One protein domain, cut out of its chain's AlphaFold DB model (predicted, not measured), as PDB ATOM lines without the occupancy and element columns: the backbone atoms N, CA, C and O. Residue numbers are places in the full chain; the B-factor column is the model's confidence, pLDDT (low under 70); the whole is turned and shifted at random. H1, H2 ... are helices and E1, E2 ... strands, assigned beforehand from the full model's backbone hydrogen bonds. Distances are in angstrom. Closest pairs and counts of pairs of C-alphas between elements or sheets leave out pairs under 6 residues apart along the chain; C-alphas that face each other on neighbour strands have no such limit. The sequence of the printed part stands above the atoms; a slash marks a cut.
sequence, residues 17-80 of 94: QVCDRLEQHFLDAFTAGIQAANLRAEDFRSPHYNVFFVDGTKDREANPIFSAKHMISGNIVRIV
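Overview. This is residues 17 to 80 of the 94 residues of an uncharacterized protein of Stenotrophomonas maltophilia RA8 (UniProt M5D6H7). A small two-stranded hairpin, E1 and E2, has one long helix, H1, beside it, nearer to E1 than to E2. A long stretch with no named element, residues 37 to 65, folds back from the last residue of H1, pairs briefly with E1 and reaches out to Asp 55 before it returns to the hairpin. The printed part has 64 residues, with one named helix and two named strands in the order H1, E1, E2; the sheet, E1 - E2, is antiparallel, and the class is mixed, helices and strands, with under half of the residues in named elements. The whole is only just compact, close to loose, with a radius of gyration of the C-alphas of 12.5 A, and elongated, spanning 38 by 23 by 18 A.

Arrangement. E1, residues 66 to 70, and E2, residues 76 to 79, are antiparallel neighbours and form a hairpin, with 168 degrees between their directions. N 68 and O 77 are 2.9 A apart and N 79 and O 66 are 2.8 A apart, both within hydrogen-bond range. Residues 44 to 45 make a short antiparallel pairing with residues 69 to 70 of E1. The closest C-alphas of H1, residues 17 to 36, and E1 are those of Glu 23 and Phe 66, 5.6 A apart. H1 and E2 are only just apart, with a closest distance of 8.3 A between their C-alphas. In H1 every O i to N i+4 pair is within hydrogen-bond range.

Along the chain. E1 is 13.8 A long from first to last C-alpha and begins with C-alpha 66 at (210.773, 193.847, 310.403). E2, 10.3 A long, ends with C-alpha 79 at (208.785, 198.122, 312.260). H1, 28.5 A long, begins with C-alpha 17 at (225.201, 193.396, 307.532).

Size, cuts and confidence. The two C-alphas farthest apart, those of Asn 38 and Asp 55, are 39.0 A apart. The link from H1 to E1 is long, with 29 residues; that from E1 to E2 is tight. The printed part has no cut. The mean pLDDT of the printed part is 91.3, and residue 62 is under 70.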
ATOM      1  N   GLN A  17     225.055 194.381 306.460       90.50
ATOM      2  CA  GLN A  17     225.201 193.396 307.532       90.50
ATOM      3  C   GLN A  17     224.643 193.920 308.854       90.50
ATOM      4  O   GLN A  17     224.112 193.149 309.652       90.50
ATOM      5  N   VAL A  18     224.771 195.222 309.113       91.50
ATOM      6  CA  VAL A  18     224.193 195.856 310.306       91.50
ATOM      7  C   VAL A  18     222.671 195.911 310.182       91.50
ATOM      8  O   VAL A  18     221.988 195.628 311.164       91.50
ATOM      9  N   CYS A  19     222.145 196.186 308.983       89.31
ATOM     10  CA  CYS A  19     220.712 196.090 308.695       89.31
ATOM     11  C   CYS A  19     220.169 194.679 308.960       89.31
ATOM     12  O   CYS A  19     219.174 194.528 309.665       89.31
ATOM     13  N   ASP A  20     220.845 193.645 308.450       90.06
ATOM     14  CA  ASP A  20     220.416 192.255 308.623       90.06
ATOM     15  C   ASP A  20     220.456 191.840 310.113       90.06
ATOM     16  O   ASP A  20     219.546 191.168 310.603       90.06
ATOM     17  N   ARG A  21     221.463 192.295 310.882       92.69
ATOM     18  CA  ARG A  21     221.509 192.086 312.343       92.69
ATOM     19  C   ARG A  21     220.383 192.813 313.082       92.69
ATOM     20  O   ARG A  21     219.863 192.272 314.054       92.69
ATOM     21  N   LEU A  22     220.016 194.017 312.648       91.69
ATOM     22  CA  LEU A  22     218.918 194.787 313.239       91.69
ATOM     23  C   LEU A  22     217.561 194.115 312.989       91.69
ATOM     24  O   LEU A  22     216.743 194.004 313.900       91.69
ATOM     25  N   GLU A  23     217.327 193.619 311.776       91.88
ATOM     26  CA  GLU A  23     216.133 192.829 311.459       91.88
ATOM     27  C   GLU A  23     216.066 191.545 312.293       91.88
ATOM     28  O   GLU A  23     215.016 191.241 312.866       91.88
ATOM     29  N   GLN A  24     217.187 190.827 312.431       92.25
ATOM     30  CA  GLN A  24     217.258 189.636 313.277       92.25
ATOM     31  C   GLN A  24     216.959 189.963 314.746       92.25
ATOM     32  O   GLN A  24     216.202 189.241 315.388       92.25
ATOM     33  N   HIS A  25     217.474 191.082 315.260       93.81
ATOM     34  CA  HIS A  25     217.191 191.535 316.622       93.81
ATOM     35  C   HIS A  25     215.685 191.719 316.866       93.81
ATOM     36  O   HIS A  25     215.149 191.273 317.883       93.81
ATOM     37  N   PHE A  26     214.969 192.323 315.912       93.06
ATOM     38  CA  PHE A  26     213.514 192.449 316.006       93.06
ATOM     39  C   PHE A  26     212.788 191.106 315.883       93.06
ATOM     40  O   PHE A  26     211.802 190.886 316.589       93.06
ATOM     41  N   LEU A  27     213.269 190.201 315.026       93.62
ATOM     42  CA  LEU A  27     212.717 188.852 314.896       93.62
ATOM     43  C   LEU A  27     212.850 188.050 316.198       93.62
ATOM     44  O   LEU A  27     211.888 187.401 316.618       93.62
ATOM     45  N   ASP A  28     214.007 188.125 316.852       94.56
ATOM     46  CA  ASP A  28     214.270 187.450 318.121       94.56
ATOM     47  C   ASP A  28     213.352 187.996 319.222       94.56
ATOM     48  O   ASP A  28     212.672 187.226 319.908       94.56
ATOM     49  N   ALA A  29     213.244 189.325 319.332       93.62
ATOM     50  CA  ALA A  29     212.354 189.981 320.288       93.62
ATOM     51  C   ALA A  29     210.877 189.616 320.055       93.62
ATOM     52  O   ALA A  29     210.140 189.322 320.999       93.62
ATOM     53  N   PHE A  30     210.440 189.584 318.793       94.31
ATOM     54  CA  PHE A  30     209.084 189.180 318.432       94.31
ATOM     55  C   PHE A  30     208.808 187.714 318.788       94.31
ATOM     56  O   PHE A  30     207.767 187.401 319.368       94.31
ATOM     57  N   THR A  31     209.756 186.820 318.500       94.00
ATOM     58  CA  THR A  31     209.648 185.387 318.813       94.00
ATOM     59  C   THR A  31     209.575 185.151 320.320       94.00
ATOM     60  O   THR A  31     208.715 184.400 320.783       94.00
ATOM     61  N   ALA A  32     210.410 185.843 321.099       95.25
ATOM     62  CA  ALA A  32     210.349 185.808 322.557       95.25
ATOM     63  C   ALA A  32     208.992 186.313 323.084       95.25
ATOM     64  O   ALA A  32     208.424 185.716 323.997       95.25
ATOM     65  N   GLY A  33     208.430 187.362 322.475       95.00
ATOM     66  CA  GLY A  33     207.097 187.878 322.804       95.00
ATOM     67  C   GLY A  33     205.969 186.875 322.533       95.00
ATOM     68  O   GLY A  33     205.095 186.699 323.382       95.00
ATOM     69  N   ILE A  34     206.008 186.171 321.395       95.06
ATOM     70  CA  ILE A  34     205.065 185.083 321.074       95.06
ATOM     71  C   ILE A  34     205.127 183.992 322.145       95.06
ATOM     72  O   ILE A  34     204.088 183.587 322.670       95.06
ATOM     73  N   GLN A  35     206.337 183.548 322.491       95.00
ATOM     74  CA  GLN A  35     206.549 182.503 323.492       95.00
ATOM     75  C   GLN A  35     206.050 182.935 324.874       95.00
ATOM     76  O   GLN A  35     205.299 182.200 325.512       95.00
ATOM     77  N   ALA A  36     206.397 184.147 325.317       96.81
ATOM     78  CA  ALA A  36     205.963 184.689 326.603       96.81
ATOM     79  C   ALA A  36     204.433 184.829 326.705       96.81
ATOM     80  O   ALA A  36     203.867 184.691 327.788       96.81
ATOM     81  N   ALA A  37     203.756 185.070 325.579       95.12
ATOM     82  CA  ALA A  37     202.302 185.155 325.497       95.12
ATOM     83  C   ALA A  37     201.600 183.789 325.320       95.12
ATOM     84  O   ALA A  37     200.376 183.760 325.200       95.12
ATOM     85  N   ASN A  38     202.337 182.667 325.303       95.19
ATOM     86  CA  ASN A  38     201.830 181.325 324.974       95.19
ATOM     87  C   ASN A  38     201.078 181.269 323.630       95.19
ATOM     88  O   ASN A  38     200.104 180.530 323.471       95.19
ATOM     89  N   LEU A  39     201.520 182.067 322.659       94.50
ATOM     90  CA  LEU A  39     200.995 182.035 321.299       94.50
ATOM     91  C   LEU A  39     201.759 181.001 320.468       94.50
ATOM     92  O   LEU A  39     202.916 180.679 320.737       94.50
ATOM     93  N   ARG A  40     201.106 180.478 319.433       94.62
ATOM     94  CA  ARG A  40     201.707 179.510 318.514       94.62
ATOM     95  C   ARG A  40     202.512 180.234 317.446       94.62
ATOM     96  O   ARG A  40     201.965 181.076 316.737       94.62
ATOM     97  N   ALA A  41     203.795 179.912 317.312       92.06
ATOM     98  CA  ALA A  41     204.666 180.562 316.333       92.06
ATOM     99  C   ALA A  41     204.203 180.302 314.888       92.06
ATOM    100  O   ALA A  41     204.299 181.188 314.045       92.06
ATOM    101  N   GLU A  42     203.629 179.127 314.620       94.75
ATOM    102  CA  GLU A  42     203.084 178.733 313.319       94.75
ATOM    103  C   GLU A  42     201.871 179.564 312.867       94.75
ATOM    104  O   GLU A  42     201.563 179.599 311.675       94.75
ATOM    105  N   ASP A  43     201.214 180.278 313.788       96.50
ATOM    106  CA  ASP A  43     200.131 181.205 313.447       96.50
ATOM    107  C   ASP A  43     200.661 182.521 312.855       96.50
ATOM    108  O   ASP A  43     199.877 183.356 312.390       96.50
ATOM    109  N   PHE A  44     201.983 182.719 312.836       96.12
ATOM    110  CA  PHE A  44     202.631 183.921 312.330       96.12
ATOM    111  C   PHE A  44     203.526 183.621 311.131       96.12
ATOM    112  O   PHE A  44     204.346 182.708 311.132       96.12
ATOM    113  N   ARG A  45     203.423 184.469 310.106       95.06
ATOM    114  CA  ARG A  45     204.382 184.519 309.000       95.06
ATOM    115  C   ARG A  45     205.333 185.692 309.205       95.06
ATOM    116  O   ARG A  45     204.879 186.837 309.200       95.06
ATOM    117  N   SER A  46     206.627 185.405 309.322       91.88
ATOM    118  CA  SER A  46     207.703 186.391 309.461       91.88
ATOM    119  C   SER A  46     208.961 185.934 308.693       91.88
ATOM    120  O   SER A  46     209.296 184.752 308.790       91.88
ATOM    121  N   PRO A  47     209.649 186.813 307.937       89.19
ATOM    122  CA  PRO A  47     209.207 188.159 307.572       89.19
ATOM    123  C   PRO A  47     207.978 188.117 306.638       89.19
ATOM    124  O   PRO A  47     207.863 187.247 305.768       89.19
ATOM    125  N   HIS A  48     207.023 189.038 306.819       88.62
ATOM    126  CA  HIS A  48     205.842 189.132 305.948       88.62
ATOM    127  C   HIS A  48     206.154 189.854 304.629       88.62
ATOM    128  O   HIS A  48     205.823 189.337 303.561       88.62
ATOM    129  N   TYR A  49     206.793 191.018 304.716       85.00
ATOM    130  CA  TYR A  49     207.375 191.758 303.603       85.00
ATOM    131  C   TYR A  49     208.840 191.351 303.461       85.00
ATOM    132  O   TYR A  49     209.627 191.534 304.385       85.00
ATOM    133  N   ASN A  50     209.178 190.746 302.325       86.06
ATOM    134  CA  ASN A  50     210.532 190.311 302.004       86.06
ATOM    135  C   ASN A  50     210.697 190.346 300.480       86.06
ATOM    136  O   ASN A  50     210.380 189.374 299.792       86.06
ATOM    137  N   VAL A  51     211.062 191.517 299.959       85.44
ATOM    138  CA  VAL A  51     211.194 191.767 298.515       85.44
ATOM    139  C   VAL A  51     212.664 191.686 298.122       85.44
ATOM    140  O   VAL A  51     213.540 192.147 298.850       85.44
ATOM    141  N   PHE A  52     212.919 191.097 296.958       89.69
ATOM    142  CA  PHE A  52     214.246 190.956 296.374       89.69
ATOM    143  C   PHE A  52     214.231 191.499 294.947       89.69
ATOM    144  O   PHE A  52     213.240 191.348 294.227       89.69
ATOM    145  N   PHE A  53     215.342 192.094 294.535       88.31
ATOM    146  CA  PHE A  53     215.642 192.358 293.137       88.31
ATOM    147  C   PHE A  53     215.802 191.038 292.369       88.31
ATOM    148  O   PHE A  53     215.958 189.960 292.946       88.31
ATOM    149  N   VAL A  54     215.767 191.119 291.035       92.19
ATOM    150  CA  VAL A  54     215.870 189.946 290.144       92.19
ATOM    151  C   VAL A  54     217.177 189.168 290.353       92.19
ATOM    152  O   VAL A  54     217.212 187.960 290.140       92.19
ATOM    153  N   ASP A  55     218.235 189.844 290.797       92.94
ATOM    154  CA  ASP A  55     219.539 189.249 291.106       92.94
ATOM    155  C   ASP A  55     219.604 188.565 292.489       92.94
ATOM    156  O   ASP A  55     220.636 188.003 292.849       92.94
ATOM    157  N   GLY A  56     218.510 188.582 293.257       89.62
ATOM    158  CA  GLY A  56     218.439 188.022 294.606       89.62
ATOM    159  C   GLY A  56     218.908 188.973 295.709       89.62
ATOM    160  O   GLY A  56     218.889 188.591 296.879       89.62
ATOM    161  N   THR A  57     219.295 190.209 295.385       88.06
ATOM    162  CA  THR A  57     219.622 191.231 296.384       88.06
ATOM    163  C   THR A  57     218.346 191.665 297.103       88.06
ATOM    164  O   THR A  57     217.344 191.981 296.467       88.06
ATOM    165  N   LYS A  58     218.355 191.692 298.438       86.50
ATOM    166  CA  LYS A  58     217.201 192.158 299.225       86.50
ATOM    167  C   LYS A  58     216.966 193.655 299.004       86.50
ATOM    168  O   LYS A  58     217.893 194.447 299.184       86.50
ATOM    169  N   ASP A  59     215.736 194.024 298.656       86.00
ATOM    170  CA  ASP A  59     215.294 195.418 298.607       86.00
ATOM    171  C   ASP A  59     215.112 195.925 300.044       86.00
ATOM    172  O   ASP A  59     214.389 195.321 300.839       86.00
ATOM    173  N   ARG A  60     215.815 196.998 300.404       81.44
ATOM    174  CA  ARG A  60     215.842 197.559 301.763       81.44
ATOM    175  C   ARG A  60     215.249 198.965 301.842       81.44
ATOM    176  O   ARG A  60     215.055 199.459 302.943       81.44
ATOM    177  N   GLU A  61     214.940 199.593 300.708       75.50
ATOM    178  CA  GLU A  61     214.456 200.981 300.682       75.50
ATOM    179  C   GLU A  61     212.955 201.068 300.972       75.50
ATOM    180  O   GLU A  61     212.504 201.975 301.670       75.50
ATOM    181  N   ALA A  62     212.170 200.112 300.468       68.69
ATOM    182  CA  ALA A  62     210.713 200.108 300.629       68.69
ATOM    183  C   ALA A  62     210.200 199.083 301.657       68.69
ATOM    184  O   ALA A  62     209.015 199.093 302.010       68.69
ATOM    185  N   ASN A  63     211.063 198.181 302.133       76.94
ATOM    186  CA  ASN A  63     210.669 197.133 303.068       76.94
ATOM    187  C   ASN A  63     210.749 197.616 304.522       76.94
ATOM    188  O   ASN A  63     211.742 198.224 304.918       76.94
ATOM    189  N   PRO A  64     209.743 197.301 305.359       83.81
ATOM    190  CA  PRO A  64     209.909 197.389 306.802       83.81
ATOM    191  C   PRO A  64     211.144 196.600 307.237       83.81
ATOM    192  O   PRO A  64     211.348 195.483 306.761       83.81
ATOM    193  N   ILE A  65     211.905 197.138 308.189       89.94
ATOM    194  CA  ILE A  65     213.059 196.440 308.773       89.94
ATOM    195  C   ILE A  65     212.616 195.120 309.400       89.94
ATOM    196  O   ILE A  65     213.341 194.141 309.359       89.94
ATOM    197  N   PHE A  66     211.404 195.079 309.953       92.69
ATOM    198  CA  PHE A  66     210.773 193.847 310.403       92.69
ATOM    199  C   PHE A  66     209.285 193.855 310.067       92.69
ATOM    200  O   PHE A  66     208.621 194.895 310.128       92.69
ATOM    201  N   SER A  67     208.728 192.684 309.762       94.06
ATOM    202  CA  SER A  67     207.284 192.527 309.610       94.06
ATOM    203  C   SER A  67     206.804 191.113 309.907       94.06
ATOM    204  O   SER A  67     207.413 190.139 309.482       94.06
ATOM    205  N   ALA A  68     205.649 190.999 310.557       95.81
ATOM    206  CA  ALA A  68     204.982 189.730 310.806       95.81
ATOM    207  C   ALA A  68     203.481 189.850 310.546       95.81
ATOM    208  O   ALA A  68     202.869 190.884 310.819       95.81
ATOM    209  N   LYS A  69     202.871 188.779 310.037       96.88
ATOM    210  CA  LYS A  69     201.423 188.682 309.844       96.88
ATOM    211  C   LYS A  69     200.866 187.531 310.663       96.88
ATOM    212  O   LYS A  69     201.313 186.400 310.503       96.88
ATOM    213  N   HIS A  70     199.865 187.815 311.485       96.62
ATOM    214  CA  HIS A  70     199.059 186.787 312.125       96.62
ATOM    215  C   HIS A  70     198.082 186.214 311.095       96.62
ATOM    216  O   HIS A  70     197.230 186.927 310.561       96.62
ATOM    217  N   MET A  71     198.221 184.931 310.780       97.00
ATOM    218  CA  MET A  71     197.535 184.303 309.652       97.00
ATOM    219  C   MET A  71     196.040 184.093 309.905       97.00
ATOM    220  O   MET A  71     195.268 184.099 308.950       97.00
ATOM    221  N   ILE A  72     195.626 183.970 311.170       95.44
ATOM    222  CA  ILE A  72     194.221 183.751 311.544       95.44
ATOM    223  C   ILE A  72     193.421 185.055 311.452       95.44
ATOM    224  O   ILE A  72     192.384 185.097 310.798       95.44
ATOM    225  N   SER A  73     193.889 186.127 312.102       95.06
ATOM    226  CA  SER A  73     193.155 187.404 312.114       95.06
ATOM    227  C   SER A  73     193.487 188.313 310.932       95.06
ATOM    228  O   SER A  73     192.773 189.277 310.680       95.06
ATOM    229  N   GLY A  74     194.590 188.049 310.230       94.69
ATOM    230  CA  GLY A  74     195.099 188.908 309.167       94.69
ATOM    231  C   GLY A  74     195.850 190.148 309.659       94.69
ATOM    232  O   GLY A  74     196.355 190.893 308.821       94.69
ATOM    233  N   ASN A  75     195.962 190.360 310.976       94.75
ATOM    234  CA  ASN A  75     196.666 191.508 311.553       94.75
ATOM    235  C   ASN A  75     198.154 191.491 311.190       94.75
ATOM    236  O   ASN A  75     198.787 190.434 311.165       94.75
ATOM    237  N   ILE A  76     198.718 192.675 310.955       94.31
ATOM    238  CA  ILE A  76     200.114 192.852 310.552       94.31
ATOM    239  C   ILE A  76     200.817 193.754 311.563       94.31
ATOM    240  O   ILE A  76     200.328 194.836 311.884       94.31
ATOM    241  N   VAL A  77     201.991 193.322 312.014       92.12
ATOM    242  CA  VAL A  77     202.957 194.136 312.757       92.12
ATOM    243  C   VAL A  77     204.107 194.468 311.815       92.12
ATOM    244  O   VAL A  77     204.563 193.611 311.059       92.12
ATOM    245  N   ARG A  78     204.574 195.716 311.841       93.25
ATOM    246  CA  ARG A  78     205.730 196.174 311.069       93.25
ATOM    247  C   ARG A  78     206.542 197.173 311.879       93.25
ATOM    248  O   ARG A  78     205.958 197.986 312.590       93.25
ATOM    249  N   ILE A  79     207.858 197.126 311.728       89.81
ATOM    250  CA  ILE A  79     208.785 198.122 312.260       89.81
ATOM    251  C   ILE A  79     209.427 198.816 311.068       89.81
ATOM    252  O   ILE A  79     210.033 198.175 310.211       89.81
ATOM    253  N   VAL A  80     209.249 200.131 311.008       86.69
ATOM    254  CA  VAL A  80     209.841 201.012 310.003       86.69
ATOM    255  C   VAL A  80     210.637 202.049 310.773       86.69
ATOM    256  O   VAL A  80     210.092 202.663 311.692       86.69
TER     257      VAL A  80